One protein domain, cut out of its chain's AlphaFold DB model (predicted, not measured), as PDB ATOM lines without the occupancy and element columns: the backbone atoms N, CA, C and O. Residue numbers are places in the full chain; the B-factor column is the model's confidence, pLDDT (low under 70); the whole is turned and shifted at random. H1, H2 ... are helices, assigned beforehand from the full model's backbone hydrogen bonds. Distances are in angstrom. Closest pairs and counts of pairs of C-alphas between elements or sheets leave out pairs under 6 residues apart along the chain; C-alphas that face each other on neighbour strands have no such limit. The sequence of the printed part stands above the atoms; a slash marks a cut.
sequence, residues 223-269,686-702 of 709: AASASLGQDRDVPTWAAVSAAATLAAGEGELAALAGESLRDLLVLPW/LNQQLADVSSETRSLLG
ATOM      1  N   ALA A 223     175.143 132.582 166.309       42.50
ATOM      2  CA  ALA A 223     173.981 133.409 166.651       42.50
ATOM      3  C   ALA A 223     174.322 134.573 167.609       42.50
ATOM      4  O   ALA A 223     173.587 135.549 167.665       42.50
ATOM      5  N   ALA A 224     175.432 134.480 168.360       38.84
ATOM      6  CA  ALA A 224     175.862 135.499 169.330       38.84
ATOM      7  C   ALA A 224     177.047 136.377 168.860       38.84
ATOM      8  O   ALA A 224     177.320 137.412 169.460       38.84
ATOM      9  N   SER A 225     177.774 135.965 167.817       39.50
ATOM     10  CA  SER A 225     178.846 136.703 167.131       39.50
ATOM     11  C   SER A 225     178.355 137.353 165.847       39.50
ATOM     12  O   SER A 225     179.176 137.890 165.106       39.50
ATOM     13  N   ALA A 226     177.041 137.327 165.617       38.69
ATOM     14  CA  ALA A 226     176.301 138.336 164.877       38.69
ATOM     15  C   ALA A 226     176.549 139.710 165.527       38.69
ATOM     16  O   ALA A 226     175.703 140.302 166.195       38.69
ATOM     17  N   SER A 227     177.791 140.194 165.463       38.16
ATOM     18  CA  SER A 227     178.073 141.580 165.765       38.16
ATOM     19  C   SER A 227     177.388 142.349 164.649       38.16
ATOM     20  O   SER A 227     177.808 142.230 163.499       38.16
ATOM     21  N   LEU A 228     176.344 143.103 164.994       45.44
ATOM     22  CA  LEU A 228     175.439 143.866 164.118       45.44
ATOM     23  C   LEU A 228     176.112 144.668 162.976       45.44
ATOM     24  O   LEU A 228     175.430 145.138 162.069       45.44
ATOM     25  N   GLY A 229     177.438 144.847 163.004       39.69
ATOM     26  CA  GLY A 229     178.222 145.444 161.924       39.69
ATOM     27  C   GLY A 229     178.605 144.496 160.777       39.69
ATOM     28  O   GLY A 229     178.628 144.951 159.643       39.69
ATOM     29  N   GLN A 230     178.880 143.210 161.029       41.38
ATOM     30  CA  GLN A 230     179.398 142.274 160.012       41.38
ATOM     31  C   GLN A 230     178.280 141.596 159.193       41.38
ATOM     32  O   GLN A 230     178.489 141.241 158.038       41.38
ATOM     33  N   ASP A 231     177.069 141.485 159.752       47.25
ATOM     34  CA  ASP A 231     175.904 140.901 159.064       47.25
ATOM     35  C   ASP A 231     175.273 141.843 158.024       47.25
ATOM     36  O   ASP A 231     174.579 141.392 157.112       47.25
ATOM     37  N   ARG A 232     175.555 143.154 158.106       51.66
ATOM     38  CA  ARG A 232     175.121 144.143 157.101       51.66
ATOM     39  C   ARG A 232     175.816 143.977 155.749       51.66
ATOM     40  O   ARG A 232     175.303 144.492 154.753       51.66
ATOM     41  N   ASP A 233     176.940 143.266 155.722       53.75
ATOM     42  CA  ASP A 233     177.734 143.049 154.515       53.75
ATOM     43  C   ASP A 233     177.247 141.839 153.702       53.75
ATOM     44  O   ASP A 233     177.539 141.767 152.514       53.75
ATOM     45  N   VAL A 234     176.492 140.904 154.306       73.25
ATOM     46  CA  VAL A 234     175.909 139.734 153.613       73.25
ATOM     47  C   VAL A 234     174.475 139.448 154.108       73.25
ATOM     48  O   VAL A 234     174.213 138.397 154.711       73.25
ATOM     49  N   PRO A 235     173.517 140.373 153.890       78.62
ATOM     50  CA  PRO A 235     172.185 140.321 154.490       78.62
ATOM     51  C   PRO A 235     171.395 139.046 154.182       78.62
ATOM     52  O   PRO A 235     170.650 138.568 155.034       78.62
ATOM     53  N   THR A 236     171.569 138.450 153.003       84.19
ATOM     54  CA  THR A 236     170.900 137.195 152.618       84.19
ATOM     55  C   THR A 236     171.320 136.020 153.483       84.19
ATOM     56  O   THR A 236     170.476 135.257 153.945       84.19
ATOM     57  N   TRP A 237     172.623 135.853 153.713       83.19
ATOM     58  CA  TRP A 237     173.147 134.726 154.475       83.19
ATOM     59  C   TRP A 237     172.812 134.853 155.963       83.19
ATOM     60  O   TRP A 237     172.404 133.877 156.605       83.19
ATOM     61  N   ALA A 238     172.914 136.072 156.492       86.44
ATOM     62  CA  ALA A 238     172.445 136.382 157.833       86.44
ATOM     63  C   ALA A 238     170.937 136.096 157.960       86.44
ATOM     64  O   ALA A 238     170.512 135.466 158.929       86.44
ATOM     65  N   ALA A 239     170.134 136.447 156.946       90.25
ATOM     66  CA  ALA A 239     168.693 136.210 156.961       90.25
ATOM     67  C   ALA A 239     168.348 134.720 156.902       90.25
ATOM     68  O   ALA A 239     167.458 134.283 157.624       90.25
ATOM     69  N   VAL A 240     169.071 133.917 156.112       90.19
ATOM     70  CA  VAL A 240     168.923 132.449 156.099       90.19
ATOM     71  C   VAL A 240     169.195 131.874 157.486       90.19
ATOM     72  O   VAL A 240     168.434 131.040 157.973       90.19
ATOM     73  N   SER A 241     170.259 132.339 158.143       89.81
ATOM     74  CA  SER A 241     170.644 131.878 159.480       89.81
ATOM     75  C   SER A 241     169.610 132.277 160.539       89.81
ATOM     76  O   SER A 241     169.218 131.449 161.369       89.81
ATOM     77  N   ALA A 242     169.115 133.515 160.481       92.38
ATOM     78  CA  ALA A 242     168.064 134.020 161.356       92.38
ATOM     79  C   ALA A 242     166.736 133.277 161.124       92.38
ATOM     80  O   ALA A 242     166.144 132.778 162.076       92.38
ATOM     81  N   ALA A 243     166.315 133.086 159.872       94.44
ATOM     82  CA  ALA A 243     165.114 132.329 159.522       94.44
ATOM     83  C   ALA A 243     165.208 130.859 159.949       94.44
ATOM     84  O   ALA A 243     164.255 130.315 160.503       94.44
ATOM     85  N   ALA A 244     166.363 130.214 159.762       92.94
ATOM     86  CA  ALA A 244     166.585 128.844 160.215       92.94
ATOM     87  C   ALA A 244     166.506 128.726 161.743       92.94
ATOM     88  O   ALA A 244     165.895 127.788 162.257       92.94
ATOM     89  N   THR A 245     167.078 129.693 162.462       93.50
ATOM     90  CA  THR A 245     167.024 129.754 163.930       93.50
ATOM     91  C   THR A 245     165.606 130.025 164.424       93.50
ATOM     92  O   THR A 245     165.151 129.358 165.346       93.50
ATOM     93  N   LEU A 246     164.880 130.939 163.780       94.56
ATOM     94  CA  LEU A 246     163.485 131.257 164.086       94.56
ATOM     95  C   LEU A 246     162.560 130.058 163.843       94.56
ATOM     96  O   LEU A 246     161.660 129.802 164.635       94.56
ATOM     97  N   ALA A 247     162.794 129.306 162.767       94.12
ATOM     98  CA  ALA A 247     162.009 128.128 162.417       94.12
ATOM     99  C   ALA A 247     162.263 126.922 163.336       94.12
ATOM    100  O   ALA A 247     161.364 126.108 163.534       94.12
ATOM    101  N   ALA A 248     163.485 126.776 163.858       90.38
ATOM    102  CA  ALA A 248     163.887 125.632 164.682       90.38
ATOM    103  C   ALA A 248     163.898 125.916 166.197       90.38
ATOM    104  O   ALA A 248     163.986 124.978 166.990       90.38
ATOM    105  N   GLY A 249     163.897 127.188 166.598       84.38
ATOM    106  CA  GLY A 249     164.095 127.633 167.974       84.38
ATOM    107  C   GLY A 249     162.800 127.891 168.741       84.38
ATOM    108  O   GLY A 249     161.745 128.143 168.171       84.38
ATOM    109  N   GLU A 250     162.911 127.894 170.070       88.19
ATOM    110  CA  GLU A 250     161.862 128.333 170.993       88.19
ATOM    111  C   GLU A 250     162.438 129.370 171.974       88.19
ATOM    112  O   GLU A 250     163.644 129.397 172.241       88.19
ATOM    113  N   GLY A 251     161.573 130.214 172.540       90.12
ATOM    114  CA  GLY A 251     161.947 131.174 173.582       90.12
ATOM    115  C   GLY A 251     162.818 132.335 173.085       90.12
ATOM    116  O   GLY A 251     162.603 132.875 172.005       90.12
ATOM    117  N   GLU A 252     163.798 132.733 173.897       87.31
ATOM    118  CA  GLU A 252     164.604 133.953 173.708       87.31
ATOM    119  C   GLU A 252     165.434 133.949 172.411       87.31
ATOM    120  O   GLU A 252     165.547 134.973 171.744       87.31
ATOM    121  N   LEU A 253     165.952 132.785 171.999       85.00
ATOM    122  CA  LEU A 253     166.705 132.659 170.743       85.00
ATOM    123  C   LEU A 253     165.821 132.878 169.511       85.00
ATOM    124  O   LEU A 253     166.274 133.474 168.537       85.00
ATOM    125  N   ALA A 254     164.570 132.410 169.548       88.19
ATOM    126  CA  ALA A 254     163.618 132.648 168.469       88.19
ATOM    127  C   ALA A 254     163.217 134.129 168.409       88.19
ATOM    128  O   ALA A 254     163.121 134.681 167.320       88.19
ATOM    129  N   ALA A 255     163.056 134.792 169.559       84.94
ATOM    130  CA  ALA A 255     162.776 136.226 169.608       84.94
ATOM    131  C   ALA A 255     163.914 137.054 168.981       84.94
ATOM    132  O   ALA A 255     163.660 137.835 168.065       84.94
ATOM    133  N   LEU A 256     165.169 136.805 169.382       86.69
ATOM    134  CA  LEU A 256     166.344 137.495 168.826       86.69
ATOM    135  C   LEU A 256     166.521 137.227 167.322       86.69
ATOM    136  O   LEU A 256     166.862 138.126 166.553       86.69
ATOM    137  N   ALA A 257     166.274 135.990 166.885       88.94
ATOM    138  CA  ALA A 257     166.301 135.634 165.470       88.94
ATOM    139  C   ALA A 257     165.174 136.318 164.681       88.94
ATOM    140  O   ALA A 257     165.382 136.695 163.531       88.94
ATOM    141  N   GLY A 258     164.001 136.504 165.291       88.69
ATOM    142  CA  GLY A 258     162.887 137.252 164.712       88.69
ATOM    143  C   GLY A 258     163.220 138.728 164.508       88.69
ATOM    144  O   GLY A 258     163.003 139.243 163.414       88.69
ATOM    145  N   GLU A 259     163.806 139.376 165.517       84.81
ATOM    146  CA  GLU A 259     164.296 140.761 165.434       84.81
ATOM    147  C   GLU A 259     165.365 140.903 164.342       84.81
ATOM    148  O   GLU A 259     165.216 141.700 163.419       84.81
ATOM    149  N   SER A 260     166.378 140.029 164.365       87.44
ATOM    150  CA  SER A 260     167.451 140.025 163.362       87.44
ATOM    151  C   SER A 260     166.908 139.815 161.947       87.44
ATOM    152  O   SER A 260     167.293 140.514 161.015       87.44
ATOM    153  N   LEU A 261     165.992 138.857 161.760       89.56
ATOM    154  CA  LEU A 261     165.395 138.589 160.454       89.56
ATOM    155  C   LEU A 261     164.593 139.793 159.946       89.56
ATOM    156  O   LEU A 261     164.668 140.106 158.760       89.56
ATOM    157  N   ARG A 262     163.859 140.481 160.824       86.19
ATOM    158  CA  ARG A 262     163.100 141.687 160.474       86.19
ATOM    159  C   ARG A 262     164.020 142.792 159.952       86.19
ATOM    160  O   ARG A 262     163.771 143.316 158.867       86.19
ATOM    161  N   ASP A 263     165.114 143.065 160.660       82.44
ATOM    162  CA  ASP A 263     166.121 144.056 160.257       82.44
ATOM    163  C   ASP A 263     166.795 143.695 158.927       82.44
ATOM    164  O   ASP A 263     167.105 144.562 158.109       82.44
ATOM    165  N   LEU A 264     167.007 142.403 158.673       86.31
ATOM    166  CA  LEU A 264     167.647 141.928 157.450       86.31
ATOM    167  C   LEU A 264     166.698 141.933 156.244       86.31
ATOM    168  O   LEU A 264     167.148 142.197 155.128       86.31
ATOM    169  N   LEU A 265     165.400 141.676 156.437       85.44
ATOM    170  CA  LEU A 265     164.396 141.632 155.361       85.44
ATOM    171  C   LEU A 265     164.175 142.982 154.678       85.44
ATOM    172  O   LEU A 265     163.760 143.016 153.515       85.44
ATOM    173  N   VAL A 266     164.464 144.084 155.369       78.88
ATOM    174  CA  VAL A 266     164.360 145.434 154.803       78.88
ATOM    175  C   VAL A 266     165.622 145.852 154.044       78.88
ATOM    176  O   VAL A 266     165.575 146.762 153.216       78.88
ATOM    177  N   LEU A 267     166.759 145.178 154.235       79.56
ATOM    178  CA  LEU A 267     167.981 145.454 153.471       79.56
ATOM    179  C   LEU A 267     167.852 144.948 152.025       79.56
ATOM    180  O   LEU A 267     167.113 144.000 151.770       79.56
ATOM    181  N   PRO A 268     168.510 145.575 151.029       79.62
ATOM    182  CA  PRO A 268     168.457 145.087 149.654       79.62
ATOM    183  C   PRO A 268     169.190 143.747 149.581       79.62
ATOM    184  O   PRO A 268     170.209 143.574 150.244       79.62
ATOM    185  N   TRP A 269     168.629 142.794 148.838       85.12
ATOM    186  CA  TRP A 269     169.199 141.457 148.676       85.12
ATOM    187  C   TRP A 269     169.484 141.239 147.200       85.12
ATOM    188  O   TRP A 269     168.713 141.734 146.374       85.12
ATOM    189  N   LEU A 686     175.170 127.151 148.299       75.62
ATOM    190  CA  LEU A 686     176.194 126.117 148.363       75.62
ATOM    191  C   LEU A 686     175.895 125.118 149.481       75.62
ATOM    192  O   LEU A 686     175.459 125.481 150.575       75.62
ATOM    193  N   ASN A 687     176.265 123.857 149.265       80.00
ATOM    194  CA  ASN A 687     176.174 122.824 150.298       80.00
ATOM    195  C   ASN A 687     176.911 123.197 151.594       80.00
ATOM    196  O   ASN A 687     176.470 122.835 152.682       80.00
ATOM    197  N   GLN A 688     178.016 123.943 151.484       77.50
ATOM    198  CA  GLN A 688     178.764 124.445 152.639       77.50
ATOM    199  C   GLN A 688     177.994 125.513 153.417       77.50
ATOM    200  O   GLN A 688     178.042 125.505 154.642       77.50
ATOM    201  N   GLN A 689     177.266 126.391 152.721       78.56
ATOM    202  CA  GLN A 689     176.393 127.376 153.355       78.56
ATOM    203  C   GLN A 689     175.275 126.637 154.094       78.56
ATOM    204  O   GLN A 689     175.105 126.781 155.296       78.56
ATOM    205  N   LEU A 690     174.594 125.707 153.426       84.81
ATOM    206  CA  LEU A 690     173.484 124.978 154.037       84.81
ATOM    207  C   LEU A 690     173.905 123.933 155.086       84.81
ATOM    208  O   LEU A 690     173.025 123.334 155.704       84.81
ATOM    209  N   ALA A 691     175.201 123.687 155.308       85.56
ATOM    210  CA  ALA A 691     175.708 122.571 156.114       85.56
ATOM    211  C   ALA A 691     175.119 122.508 157.536       85.56
ATOM    212  O   ALA A 691     174.884 121.414 158.049       85.56
ATOM    213  N   ASP A 692     174.828 123.666 158.133       83.44
ATOM    214  CA  ASP A 692     174.255 123.774 159.478       83.44
ATOM    215  C   ASP A 692     172.719 123.900 159.506       83.44
ATOM    216  O   ASP A 692     172.117 123.845 160.579       83.44
ATOM    217  N   VAL A 693     172.062 123.993 158.345       88.06
ATOM    218  CA  VAL A 693     170.598 124.037 158.229       88.06
ATOM    219  C   VAL A 693     170.060 122.621 158.028       88.06
ATOM    220  O   VAL A 693     170.445 121.930 157.079       88.06
ATOM    221  N   SER A 694     169.158 122.172 158.905       90.88
ATOM    222  CA  SER A 694     168.556 120.835 158.809       90.88
ATOM    223  C   SER A 694     167.748 120.671 157.514       90.88
ATOM    224  O   SER A 694     167.199 121.644 157.004       90.88
ATOM    225  N   SER A 695     167.625 119.453 156.978       90.62
ATOM    226  CA  SER A 695     166.838 119.210 155.756       90.62
ATOM    227  C   SER A 695     165.360 119.590 155.907       90.62
ATOM    228  O   SER A 695     164.745 120.046 154.950       90.62
ATOM    229  N   GLU A 696     164.799 119.427 157.109       93.25
ATOM    230  CA  GLU A 696     163.431 119.845 157.432       93.25
ATOM    231  C   GLU A 696     163.302 121.371 157.385       93.25
ATOM    232  O   GLU A 696     162.426 121.896 156.704       93.25
ATOM    233  N   THR A 697     164.241 122.086 158.012       93.00
ATOM    234  CA  THR A 697     164.302 123.551 157.971       93.00
ATOM    235  C   THR A 697     164.524 124.066 156.548       93.00
ATOM    236  O   THR A 697     163.854 125.004 156.138       93.00
ATOM    237  N   ARG A 698     165.401 123.432 155.755       93.25
ATOM    238  CA  ARG A 698     165.597 123.781 154.336       93.25
ATOM    239  C   ARG A 698     164.299 123.635 153.548       93.25
ATOM    240  O   ARG A 698     163.929 124.554 152.830       93.25
ATOM    241  N   SER A 699     163.592 122.517 153.725       92.38
ATOM    242  CA  SER A 699     162.312 122.274 153.055       92.38
ATOM    243  C   SER A 699     161.235 123.273 153.477       92.38
ATOM    244  O   SER A 699     160.443 123.683 152.634       92.38
ATOM    245  N   LEU A 700     161.188 123.649 154.756       93.19
ATOM    246  CA  LEU A 700     160.247 124.643 155.273       93.19
ATOM    247  C   LEU A 700     160.526 126.041 154.706       93.19
ATOM    248  O   LEU A 700     159.594 126.772 154.391       93.19
ATOM    249  N   LEU A 701     161.805 126.397 154.585       93.12
ATOM    250  CA  LEU A 701     162.266 127.708 154.131       93.12
ATOM    251  C   LEU A 701     162.469 127.806 152.610       93.12
ATOM    252  O   LEU A 701     162.882 128.857 152.134       93.12
ATOM    253  N   GLY A 702     162.224 126.731 151.857       90.69
ATOM    254  CA  GLY A 702     162.433 126.708 150.405       90.69
ATOM    255  C   GLY A 702     163.902 126.795 149.965       90.69
ATOM    256  O   GLY A 702     164.173 127.137 148.821       90.69
TER     257      GLY A 702
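What this domain is: This is residues 223 to 269 and 686 to 702 of the 709 residues of an uncharacterized protein of Acidimicrobiia bacterium (UniProt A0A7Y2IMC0). A hairpin of two helices, H1 and H2, lies side by side, and the short helix H3 packs steeply on residues 243 to 248 of H1, apart from H2. Residues 223 to 234, before H1, have no named element. The printed part has 64 residues, with three named helices in the order H1, H2, H3 and no named strand; the class is all helix. It is compact, with a radius of gyration of the C-alphas of 11.3 A and spans of 29 by 29 by 20 A.

How they stand to each other: H1, residues 235 to 248, and H2, residues 252 to 265, form a helical hairpin. They touch at a shallow tilt of 32 degrees, opposite ways; their closest C-alphas, of Leu 246 and Ala 254, are 4.6 A apart. H3, residues 695 to 701, touches H1 at a steep tilt of 67 degrees, opposite ways; their closest C-alphas, of Ala 244 and Thr 697, are 6.2 A apart. In H1, H2 and H3 every O i to N i+4 pair is within hydrogen-bond range.

Where its parts are: H1 begins at C-alpha 235 (172.185, 140.321, 154.490) and is 19.7 A long, H2 19.9 A. H3, 9.8 A, ends at C-alpha 701 (162.266, 127.708, 154.131).

The domain as a whole: Residues 270 to 685 are not printed; C-alphas 269 and 686 are 16.9 A apart. The link H1 to H2 is tight. Residues 223 to 233 have pLDDT under 70.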